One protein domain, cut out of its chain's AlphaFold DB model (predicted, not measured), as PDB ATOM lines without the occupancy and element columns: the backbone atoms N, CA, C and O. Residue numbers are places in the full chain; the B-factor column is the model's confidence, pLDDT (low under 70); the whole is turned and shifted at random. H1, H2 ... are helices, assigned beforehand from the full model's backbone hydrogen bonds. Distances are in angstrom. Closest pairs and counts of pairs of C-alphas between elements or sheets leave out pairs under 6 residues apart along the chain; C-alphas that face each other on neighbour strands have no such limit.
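Overview. This is residues 593 to 675 of the 717 residues of the protein "Branched-chain amino acid ABC transporter permease" of Candidatus Thalassarchaeaceae archaeon (UniProt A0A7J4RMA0). A long helical hairpin, H3 and H4 side by side, makes one end of a loose, flat shape. From the open end of the hairpin two strips go off, H2 and H1 on one and residues 655 to 675 on the other, a stretch with no named element that folds back near Tyr 666; residues 593 to 608, of which 597 to 607 belong to H1, stick out freely. The printed part has 83 residues with four named helices in the order H1, H2, H3, H4 and no named strand; the class is all helix. It is loose, with a radius of gyration of the C-alphas of 16.8 A, and spans 52 by 31 by 13 A.

Arrangement. Start at the longest helix, H4, residues 634 to 654. It touches H3, residues 614 to 630, the closest C-alphas being those of Gly 628 and Val 637, 4.7 A apart. This hairpin has a shallow tilt of 22 degrees, opposite ways. H2, residues 609 to 612, and H3 only just touch, with 3 pairs of C-alphas within 8 A, and only at the corner; residues 616 to 617 of H3 alone take part, and the closest C-alphas are those of Leu 610 and Val 617, 6.0 A apart. H1, residues 597 to 607, and H2 meet only through their link. H1 is apart from H3 and H4. Every O i to N i+4 pair is within hydrogen-bond range in H1, H3 and H4; H2 is too short for such a pair.

Along the chain. Find C-alpha 634 at (23.463, 73.217, 54.145); from there H4 runs 30.0 A to C-alpha 654 at (27.698, 44.083, 59.744). H3 measures 24.0 A, H1 15.8 A and H2 5.0 A. H1 begins at C-alpha 597, (8.330, 40.290, 35.748).

Size, cuts and confidence. The C-alphas farthest apart, of Arg 632 and Tyr 666, are 53.4 A apart. The printed part has no cut, and the links H1 to H2, H2 to H3 and H3 to H4 are tight. The mean pLDDT of the printed part is 73.6; look for values under 70 at residues 593 to 596 and 654 to 675.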
ATOM      1  N   ASP A 593       7.370  33.962  33.194       60.56
ATOM      2  CA  ASP A 593       6.017  33.683  32.710       60.56
ATOM      3  C   ASP A 593       4.927  34.510  33.419       60.56
ATOM      4  O   ASP A 593       3.766  34.481  33.008       60.56
ATOM      5  N   LEU A 594       5.264  35.239  34.493       66.06
ATOM      6  CA  LEU A 594       4.291  36.019  35.257       66.06
ATOM      7  C   LEU A 594       4.180  37.471  34.756       66.06
ATOM      8  O   LEU A 594       5.184  38.110  34.426       66.06
ATOM      9  N   PRO A 595       2.963  38.051  34.767       61.69
ATOM     10  CA  PRO A 595       2.779  39.460  34.452       61.69
ATOM     11  C   PRO A 595       3.557  40.321  35.456       61.69
ATOM     12  O   PRO A 595       3.535  40.045  36.652       61.69
ATOM     13  N   LEU A 596       4.193  41.397  34.970       68.06
ATOM     14  CA  LEU A 596       5.031  42.335  35.744       68.06
ATOM     15  C   LEU A 596       6.453  41.847  36.099       68.06
ATOM     16  O   LEU A 596       7.141  42.533  36.852       68.06
ATOM     17  N   TYR A 597       6.944  40.739  35.528       70.75
ATOM     18  CA  TYR A 597       8.330  40.290  35.748       70.75
ATOM     19  C   TYR A 597       9.379  41.347  35.349       70.75
ATOM     20  O   TYR A 597      10.260  41.695  36.138       70.75
ATOM     21  N   ASP A 598       9.263  41.925  34.149       75.62
ATOM     22  CA  ASP A 598      10.234  42.918  33.665       75.62
ATOM     23  C   ASP A 598      10.254  44.185  34.525       75.62
ATOM     24  O   ASP A 598      11.317  44.752  34.788       75.62
ATOM     25  N   THR A 599       9.085  44.625  35.000       76.81
ATOM     26  CA  THR A 599       8.977  45.802  35.866       76.81
ATOM     27  C   THR A 599       9.531  45.515  37.258       76.81
ATOM     28  O   THR A 599      10.263  46.350  37.793       76.81
ATOM     29  N   ALA A 600       9.263  44.332  37.822       72.81
ATOM     30  CA  ALA A 600       9.853  43.880  39.080       72.81
ATOM     31  C   ALA A 600      11.386  43.865  38.995       72.81
ATOM     32  O   ALA A 600      12.058  44.465  39.831       72.81
ATOM     33  N   ASN A 601      11.939  43.273  37.934       75.88
ATOM     34  CA  ASN A 601      13.382  43.163  37.721       75.88
ATOM     35  C   ASN A 601      14.059  44.535  37.540       75.88
ATOM     36  O   ASN A 601      15.148  44.775  38.062       75.88
ATOM     37  N   GLN A 602      13.420  45.471  36.830       80.56
ATOM     38  CA  GLN A 602      13.929  46.841  36.700       80.56
ATOM     39  C   GLN A 602      13.974  47.570  38.046       80.56
ATOM     40  O   GLN A 602      14.983  48.197  38.370       80.56
ATOM     41  N   VAL A 603      12.899  47.486  38.836       79.12
ATOM     42  CA  VAL A 603      12.843  48.106  40.168       79.12
ATOM     43  C   VAL A 603      13.896  47.488  41.086       79.12
ATOM     44  O   VAL A 603      14.620  48.219  41.762       79.12
ATOM     45  N   ASP A 604      14.025  46.163  41.075       76.31
ATOM     46  CA  ASP A 604      14.985  45.444  41.906       76.31
ATOM     47  C   ASP A 604      16.429  45.883  41.612       76.31
ATOM     48  O   ASP A 604      17.140  46.317  42.522       76.31
ATOM     49  N   LYS A 605      16.820  45.918  40.330       79.12
ATOM     50  CA  LYS A 605      18.152  46.357  39.872       79.12
ATOM     51  C   LYS A 605      18.518  47.779  40.297       79.12
ATOM     52  O   LYS A 605      19.682  48.038  40.590       79.12
ATOM     53  N   VAL A 606      17.555  48.702  40.335       80.94
ATOM     54  CA  VAL A 606      17.810  50.105  40.714       80.94
ATOM     55  C   VAL A 606      18.110  50.244  42.208       80.94
ATOM     56  O   VAL A 606      18.932  51.072  42.595       80.94
ATOM     57  N   PHE A 607      17.451  49.454  43.059       79.25
ATOM     58  CA  PHE A 607      17.499  49.650  44.510       79.25
ATOM     59  C   PHE A 607      18.352  48.627  45.265       79.25
ATOM     60  O   PHE A 607      18.739  48.913  46.398       79.25
ATOM     61  N   ILE A 608      18.670  47.469  44.675       76.62
ATOM     62  CA  ILE A 608      19.420  46.399  45.352       76.62
ATOM     63  C   ILE A 608      20.774  46.879  45.884       76.62
ATOM     64  O   ILE A 608      21.135  46.585  47.026       76.62
ATOM     65  N   TRP A 609      21.458  47.719  45.105       79.50
ATOM     66  CA  TRP A 609      22.755  48.310  45.430       79.50
ATOM     67  C   TRP A 609      22.755  49.100  46.749       79.50
ATOM     68  O   TRP A 609      23.753  49.091  47.469       79.50
ATOM     69  N   LEU A 610      21.614  49.698  47.130       75.88
ATOM     70  CA  LEU A 610      21.471  50.434  48.392       75.88
ATOM     71  C   LEU A 610      21.718  49.544  49.624       75.88
ATOM     72  O   LEU A 610      22.113  50.033  50.683       75.88
ATOM     73  N   VAL A 611      21.463  48.239  49.495       73.88
ATOM     74  CA  VAL A 611      21.560  47.267  50.590       73.88
ATOM     75  C   VAL A 611      22.703  46.277  50.376       73.88
ATOM     76  O   VAL A 611      23.357  45.901  51.350       73.88
ATOM     77  N   SER A 612      22.961  45.857  49.133       72.50
ATOM     78  CA  SER A 612      24.003  44.874  48.815       72.50
ATOM     79  C   SER A 612      25.415  45.456  48.866       72.50
ATOM     80  O   SER A 612      26.340  44.753  49.273       72.50
ATOM     81  N   GLU A 613      25.586  46.727  48.494       80.19
ATOM     82  CA  GLU A 613      26.887  47.384  48.324       80.19
ATOM     83  C   GLU A 613      27.003  48.633  49.212       80.19
ATOM     84  O   GLU A 613      27.243  49.749  48.758       80.19
ATOM     85  N   GLN A 614      26.867  48.440  50.526       84.25
ATOM     86  CA  GLN A 614      26.851  49.529  51.520       84.25
ATOM     87  C   GLN A 614      28.078  50.463  51.445       84.25
ATOM     88  O   GLN A 614      27.971  51.665  51.703       84.25
ATOM     89  N   TRP A 615      29.248  49.941  51.057       85.69
ATOM     90  CA  TRP A 615      30.452  50.750  50.841       85.69
ATOM     91  C   TRP A 615      30.339  51.674  49.630       85.69
ATOM     92  O   TRP A 615      30.788  52.816  49.693       85.69
ATOM     93  N   GLU A 616      29.717  51.219  48.547       87.50
ATOM     94  CA  GLU A 616      29.492  52.047  47.364       87.50
ATOM     95  C   GLU A 616      28.446  53.137  47.655       87.50
ATOM     96  O   GLU A 616      28.645  54.301  47.299       87.50
ATOM     97  N   VAL A 617      27.404  52.815  48.433       88.31
ATOM     98  CA  VAL A 617      26.443  53.808  48.948       88.31
ATOM     99  C   VAL A 617      27.142  54.855  49.809       88.31
ATOM    100  O   VAL A 617      26.898  56.052  49.665       88.31
ATOM    101  N   THR A 618      28.062  54.426  50.675       89.25
ATOM    102  CA  THR A 618      28.852  55.332  51.516       89.25
ATOM    103  C   THR A 618      29.697  56.277  50.664       89.25
ATOM    104  O   THR A 618      29.706  57.479  50.926       89.25
ATOM    105  N   LYS A 619      30.359  55.777  49.608       91.62
ATOM    106  CA  LYS A 619      31.105  56.623  48.660       91.62
ATOM    107  C   LYS A 619      30.189  57.622  47.956       91.62
ATOM    108  O   LYS A 619      30.566  58.782  47.813       91.62
ATOM    109  N   PHE A 620      28.984  57.211  47.568       92.06
ATOM    110  CA  PHE A 620      27.992  58.104  46.972       92.06
ATOM    111  C   PHE A 620      27.508  59.183  47.951       92.06
ATOM    112  O   PHE A 620      27.452  60.359  47.590       92.06
ATOM    113  N   CYS A 621      27.225  58.833  49.210       91.75
ATOM    114  CA  CYS A 621      26.899  59.810  50.251       91.75
ATOM    115  C   CYS A 621      28.071  60.759  50.529       91.75
ATOM    116  O   CYS A 621      27.849  61.955  50.689       91.75
ATOM    117  N   LEU A 622      29.314  60.273  50.512       92.56
ATOM    118  CA  LEU A 622      30.511  61.099  50.673       92.56
ATOM    119  C   LEU A 622      30.686  62.041  49.471       92.56
ATOM    120  O   LEU A 622      30.949  63.230  49.649       92.56
ATOM    121  N   ALA A 623      30.434  61.567  48.250       93.31
ATOM    122  CA  ALA A 623      30.394  62.408  47.058       93.31
ATOM    123  C   ALA A 623      29.311  63.493  47.183       93.31
ATOM    124  O   ALA A 623      29.609  64.674  47.004       93.31
ATOM    125  N   LEU A 624      28.089  63.144  47.599       92.94
ATOM    126  CA  LEU A 624      27.045  64.126  47.903       92.94
ATOM    127  C   LEU A 624      27.470  65.100  49.007       92.94
ATOM    128  O   LEU A 624      27.205  66.290  48.889       92.94
ATOM    129  N   LEU A 625      28.174  64.647  50.044       91.56
ATOM    130  CA  LEU A 625      28.674  65.504  51.117       91.56
ATOM    131  C   LEU A 625      29.688  66.513  50.576       91.56
ATOM    132  O   LEU A 625      29.584  67.701  50.873       91.56
ATOM    133  N   THR A 626      30.620  66.066  49.731       89.75
ATOM    134  CA  THR A 626      31.585  66.958  49.074       89.75
ATOM    135  C   THR A 626      30.882  67.960  48.163       89.75
ATOM    136  O   THR A 626      31.157  69.150  48.267       89.75
ATOM    137  N   ILE A 627      29.904  67.530  47.361       92.69
ATOM    138  CA  ILE A 627      29.058  68.407  46.538       92.69
ATOM    139  C   ILE A 627      28.328  69.421  47.430       92.69
ATOM    140  O   ILE A 627      28.341  70.618  47.151       92.69
ATOM    141  N   GLY A 628      27.736  68.979  48.537       88.69
ATOM    142  CA  GLY A 628      27.039  69.840  49.489       88.69
ATOM    143  C   GLY A 628      27.950  70.899  50.097       88.69
ATOM    144  O   GLY A 628      27.554  72.064  50.179       88.69
ATOM    145  N   LEU A 629      29.170  70.515  50.486       86.62
ATOM    146  CA  LEU A 629      30.177  71.420  51.039       86.62
ATOM    147  C   LEU A 629      30.674  72.411  49.977       86.62
ATOM    148  O   LEU A 629      30.802  73.601  50.267       86.62
ATOM    149  N   VAL A 630      30.874  71.945  48.739       89.44
ATOM    150  CA  VAL A 630      31.303  72.763  47.594       89.44
ATOM    151  C   VAL A 630      30.245  73.807  47.226       89.44
ATOM    152  O   VAL A 630      30.571  74.982  47.083       89.44
ATOM    153  N   PHE A 631      28.972  73.417  47.127       92.00
ATOM    154  CA  PHE A 631      27.872  74.321  46.761       92.00
ATOM    155  C   PHE A 631      27.222  75.031  47.962       92.00
ATOM    156  O   PHE A 631      26.239  75.751  47.787       92.00
ATOM    157  N   ARG A 632      27.751  74.844  49.184       87.38
ATOM    158  CA  ARG A 632      27.198  75.362  50.456       87.38
ATOM    159  C   ARG A 632      25.697  75.102  50.625       87.38
ATOM    160  O   ARG A 632      24.953  75.911  51.181       87.38
ATOM    161  N   LEU A 633      25.241  73.942  50.166       89.50
ATOM    162  CA  LEU A 633      23.862  73.503  50.318       89.50
ATOM    163  C   LEU A 633      23.706  72.869  51.705       89.50
ATOM    164  O   LEU A 633      23.787  71.652  51.832       89.50
ATOM    165  N   GLY A 634      23.479  73.682  52.744       85.44
ATOM    166  CA  GLY A 634      23.463  73.217  54.145       85.44
ATOM    167  C   GLY A 634      22.589  71.978  54.391       85.44
ATOM    168  O   GLY A 634      23.043  71.012  54.991       85.44
ATOM    169  N   LYS A 635      21.385  71.934  53.806       87.44
ATOM    170  CA  LYS A 635      20.489  70.766  53.912       87.44
ATOM    171  C   LYS A 635      21.055  69.498  53.265       87.44
ATOM    172  O   LYS A 635      20.804  68.401  53.750       87.44
ATOM    173  N   LEU A 636      21.780  69.644  52.155       88.25
ATOM    174  CA  LEU A 636      22.396  68.521  51.449       88.25
ATOM    175  C   LEU A 636      23.640  68.032  52.197       88.25
ATOM    176  O   LEU A 636      23.846  66.828  52.273       88.25
ATOM    177  N   VAL A 637      24.406  68.943  52.810       90.19
ATOM    178  CA  VAL A 637      25.522  68.609  53.712       90.19
ATOM    179  C   VAL A 637      25.026  67.803  54.901       90.19
ATOM    180  O   VAL A 637      25.555  66.730  55.152       90.19
ATOM    181  N   GLU A 638      23.995  68.278  55.603       88.62
ATOM    182  CA  GLU A 638      23.425  67.561  56.749       88.62
ATOM    183  C   GLU A 638      22.943  66.164  56.343       88.62
ATOM    184  O   GLU A 638      23.344  65.173  56.952       88.62
ATOM    185  N   PHE A 639      22.142  66.064  55.277       89.12
ATOM    186  CA  PHE A 639      21.645  64.781  54.777       89.12
ATOM    187  C   PHE A 639      22.780  63.823  54.396       89.12
ATOM    188  O   PHE A 639      22.785  62.667  54.815       89.12
ATOM    189  N   ALA A 640      23.754  64.298  53.622       91.50
ATOM    190  CA  ALA A 640      24.858  63.479  53.147       91.50
ATOM    191  C   ALA A 640      25.826  63.093  54.274       91.50
ATOM    192  O   ALA A 640      26.359  61.987  54.265       91.50
ATOM    193  N   PHE A 641      26.016  63.958  55.272       92.50
ATOM    194  CA  PHE A 641      26.823  63.677  56.457       92.50
ATOM    195  C   PHE A 641      26.207  62.550  57.283       92.50
ATOM    196  O   PHE A 641      26.871  61.545  57.541       92.50
ATOM    197  N   TRP A 642      24.918  62.669  57.622       91.81
ATOM    198  CA  TRP A 642      24.199  61.618  58.340       91.81
ATOM    199  C   TRP A 642      24.124  60.325  57.525       91.81
ATOM    200  O   TRP A 642      24.372  59.257  58.075       91.81
ATOM    201  N   GLY A 643      23.870  60.410  56.215       88.50
ATOM    202  CA  GLY A 643      23.885  59.253  55.320       88.50
ATOM    203  C   GLY A 643      25.240  58.541  55.309       88.50
ATOM    204  O   GLY A 643      25.293  57.330  55.498       88.50
ATOM    205  N   THR A 644      26.340  59.290  55.181       91.69
ATOM    206  CA  THR A 644      27.701  58.728  55.194       91.69
ATOM    207  C   THR A 644      27.988  58.024  56.516       91.69
ATOM    208  O   THR A 644      28.480  56.904  56.503       91.69
ATOM    209  N   ILE A 645      27.647  58.641  57.653       91.62
ATOM    210  CA  ILE A 645      27.854  58.037  58.977       91.62
ATOM    211  C   ILE A 645      27.041  56.754  59.130       91.62
ATOM    212  O   ILE A 645      27.590  55.745  59.560       91.62
ATOM    213  N   VAL A 646      25.752  56.782  58.784       88.06
ATOM    214  CA  VAL A 646      24.864  55.625  58.946       88.06
ATOM    215  C   VAL A 646      25.342  54.462  58.083       88.06
ATOM    216  O   VAL A 646      25.558  53.381  58.621       88.06
ATOM    217  N   PHE A 647      25.570  54.676  56.783       87.62
ATOM    218  CA  PHE A 647      25.982  53.596  55.881       87.62
ATOM    219  C   PHE A 647      27.412  53.107  56.142       87.62
ATOM    220  O   PHE A 647      27.656  51.905  56.064       87.62
ATOM    221  N   ALA A 648      28.338  53.990  56.535       88.38
ATOM    222  CA  ALA A 648      29.678  53.574  56.951       88.38
ATOM    223  C   ALA A 648      29.629  52.736  58.235       88.38
ATOM    224  O   ALA A 648      30.302  51.712  58.336       88.38
ATOM    225  N   PHE A 649      28.815  53.152  59.211       87.00
ATOM    226  CA  PHE A 649      28.648  52.427  60.464       87.00
ATOM    227  C   PHE A 649      28.008  51.057  60.239       87.00
ATOM    228  O   PHE A 649      28.494  50.073  60.790       87.00
ATOM    229  N   THR A 650      26.960  50.959  59.413       80.25
ATOM    230  CA  THR A 650      26.340  49.664  59.092       80.25
ATOM    231  C   THR A 650      27.290  48.760  58.317       80.25
ATOM    232  O   THR A 650      27.394  47.584  58.655       80.25
ATOM    233  N   ALA A 651      28.037  49.306  57.350       80.75
ATOM    234  CA  ALA A 651      29.011  48.545  56.566       80.75
ATOM    235  C   ALA A 651      30.127  47.977  57.445       80.75
ATOM    236  O   ALA A 651      30.567  46.844  57.252       80.75
ATOM    237  N   TRP A 652      30.552  48.758  58.438       82.50
ATOM    238  CA  TRP A 652      31.548  48.347  59.411       82.50
ATOM    239  C   TRP A 652      31.002  47.331  60.424       82.50
ATOM    240  O   TRP A 652      31.632  46.305  60.659       82.50
ATOM    241  N   MET A 653      29.821  47.579  60.999       77.62
ATOM    242  CA  MET A 653      29.249  46.737  62.056       77.62
ATOM    243  C   MET A 653      28.771  45.377  61.539       77.62
ATOM    244  O   MET A 653      28.940  44.374  62.224       77.62
ATOM    245  N   MET A 654      28.208  45.327  60.328       68.69
ATOM    246  CA  MET A 654      27.698  44.083  59.744       68.69
ATOM    247  C   MET A 654      28.803  43.216  59.127       68.69
ATOM    248  O   MET A 654      28.555  42.052  58.850       68.69
ATOM    249  N   ASN A 655      30.011  43.754  58.912       61.91
ATOM    250  CA  ASN A 655      31.221  43.024  58.505       61.91
ATOM    251  C   ASN A 655      31.016  41.973  57.380       61.91
ATOM    252  O   ASN A 655      31.641  40.915  57.377       61.91
ATOM    253  N   GLY A 656      30.120  42.258  56.427       56.75
ATOM    254  CA  GLY A 656      29.772  41.370  55.307       56.75
ATOM    255  C   GLY A 656      28.666  40.338  55.579       56.75
ATOM    256  O   GLY A 656      28.149  39.757  54.624       56.75
ATOM    257  N   GLU A 657      28.241  40.142  56.828       53.12
ATOM    258  CA  GLU A 657      27.098  39.295  57.170       53.12
ATOM    259  C   GLU A 657      25.788  40.001  56.803       53.12
ATOM    260  O   GLU A 657      25.453  41.084  57.288       53.12
ATOM    261  N   ARG A 658      25.035  39.392  55.886       55.81
ATOM    262  CA  ARG A 658      23.764  39.929  55.394       55.81
ATOM    263  C   ARG A 658      22.634  39.414  56.280       55.81
ATOM    264  O   ARG A 658      22.478  38.211  56.448       55.81
ATOM    265  N   ALA A 659      21.775  40.311  56.763       42.66
ATOM    266  CA  ALA A 659      20.534  39.936  57.453       42.66
ATOM    267  C   ALA A 659      19.475  39.307  56.514       42.66
ATOM    268  O   ALA A 659      18.420  38.868  56.967       42.66
ATOM    269  N   LEU A 660      19.732  39.293  55.201       47.75
ATOM    270  CA  LEU A 660      18.850  38.730  54.180       47.75
ATOM    271  C   LEU A 660      19.210  37.252  53.990       47.75
ATOM    272  O   LEU A 660      20.314  36.941  53.545       47.75
ATOM    273  N   GLN A 661      18.284  36.355  54.327       45.16
ATOM    274  CA  GLN A 661      18.442  34.919  54.097       45.16
ATOM    275  C   GLN A 661      18.612  34.651  52.594       45.16
ATOM    276  O   GLN A 661      17.724  34.940  51.792       45.16
ATOM    277  N   SER A 662      19.761  34.100  52.207       43.03
ATOM    278  CA  SER A 662      19.974  33.536  50.875       43.03
ATOM    279  C   SER A 662      19.213  32.213  50.773       43.03
ATOM    280  O   SER A 662      19.532  31.274  51.502       43.03
ATOM    281  N   ALA A 663      18.224  32.127  49.887       38.62
ATOM    282  CA  ALA A 663      17.565  30.872  49.554       38.62
ATOM    283  C   ALA A 663      18.201  30.310  48.275       38.62
ATOM    284  O   ALA A 663      18.174  30.938  47.223       38.62
ATOM    285  N   THR A 664      18.836  29.144  48.373       35.84
ATOM    286  CA  THR A 664      19.421  28.447  47.223       35.84
ATOM    287  C   THR A 664      18.334  27.661  46.497       35.84
ATOM    288  O   THR A 664      17.696  26.801  47.108       35.84
ATOM    289  N   ASN A 665      18.138  27.910  45.201       37.53
ATOM    290  CA  ASN A 665      17.284  27.059  44.366       37.53
ATOM    291  C   ASN A 665      17.945  25.680  44.162       37.53
ATOM    292  O   ASN A 665      19.166  25.554  44.261       37.53
ATOM    293  N   TYR A 666      17.159  24.656  43.802       40.69
ATOM    294  CA  TYR A 666      17.639  23.285  43.531       40.69
ATOM    295  C   TYR A 666      18.764  23.191  42.471       40.69
ATOM    296  O   TYR A 666      19.437  22.169  42.392       40.69
ATOM    297  N   ALA A 667      18.997  24.250  41.687       42.31
ATOM    298  CA  ALA A 667      20.067  24.358  40.691       42.31
ATOM    299  C   ALA A 667      21.401  24.932  41.228       42.31
ATOM    300  O   ALA A 667      22.332  25.127  40.454       42.31
ATOM    301  N   GLY A 668      21.516  25.235  42.528       33.22
ATOM    302  CA  GLY A 668      22.751  25.768  43.126       33.22
ATOM    303  C   GLY A 668      23.044  27.241  42.806       33.22
ATOM    304  O   GLY A 668      24.069  27.769  43.229       33.22
ATOM    305  N   GLU A 669      22.142  27.923  42.098       34.62
ATOM    306  CA  GLU A 669      22.247  29.352  41.813       34.62
ATOM    307  C   GLU A 669      21.747  30.173  43.014       34.62
ATOM    308  O   GLU A 669      20.641  29.960  43.530       34.62
ATOM    309  N   ILE A 670      22.583  31.107  43.480       41.28
ATOM    310  CA  ILE A 670      22.263  32.032  44.572       41.28
ATOM    311  C   ILE A 670      21.355  33.120  43.998       41.28
ATOM    312  O   ILE A 670      21.795  34.223  43.681       41.28
ATOM    313  N   THR A 671      20.074  32.813  43.845       42.19
ATOM    314  CA  THR A 671      19.072  33.858  43.650       42.19
ATOM    315  C   THR A 671      18.684  34.389  45.025       42.19
ATOM    316  O   THR A 671      18.493  33.635  45.977       42.19
ATOM    317  N   ILE A 672      18.595  35.710  45.179       45.06
ATOM    318  CA  ILE A 672      18.067  36.334  46.401       45.06
ATOM    319  C   ILE A 672      16.538  36.175  46.356       45.06
ATOM    320  O   ILE A 672      15.789  37.139  46.281       45.06
ATOM    321  N   SER A 673      16.049  34.935  46.350       43.31
ATOM    322  CA  SER A 673      14.617  34.620  46.328       43.31
ATOM    323  C   SER A 673      13.968  34.760  47.713       43.31
ATOM    324  O   SER A 673      12.755  34.644  47.849       43.31
ATOM    325  N   GLY A 674      14.752  35.067  48.754       43.19
ATOM    326  CA  GLY A 674      14.284  35.097  50.143       43.19
ATOM    327  C   GLY A 674      13.786  36.445  50.677       43.19
ATOM    328  O   GLY A 674      13.230  36.473  51.771       43.19
ATOM    329  N   ALA A 675      13.981  37.568  49.968       48.59
ATOM    330  CA  ALA A 675      13.719  38.898  50.541       48.59
ATOM    331  C   ALA A 675      12.798  39.828  49.742       48.59
ATOM    332  O   ALA A 675      12.611  40.972  50.157       48.59
TER     333      ALA A 675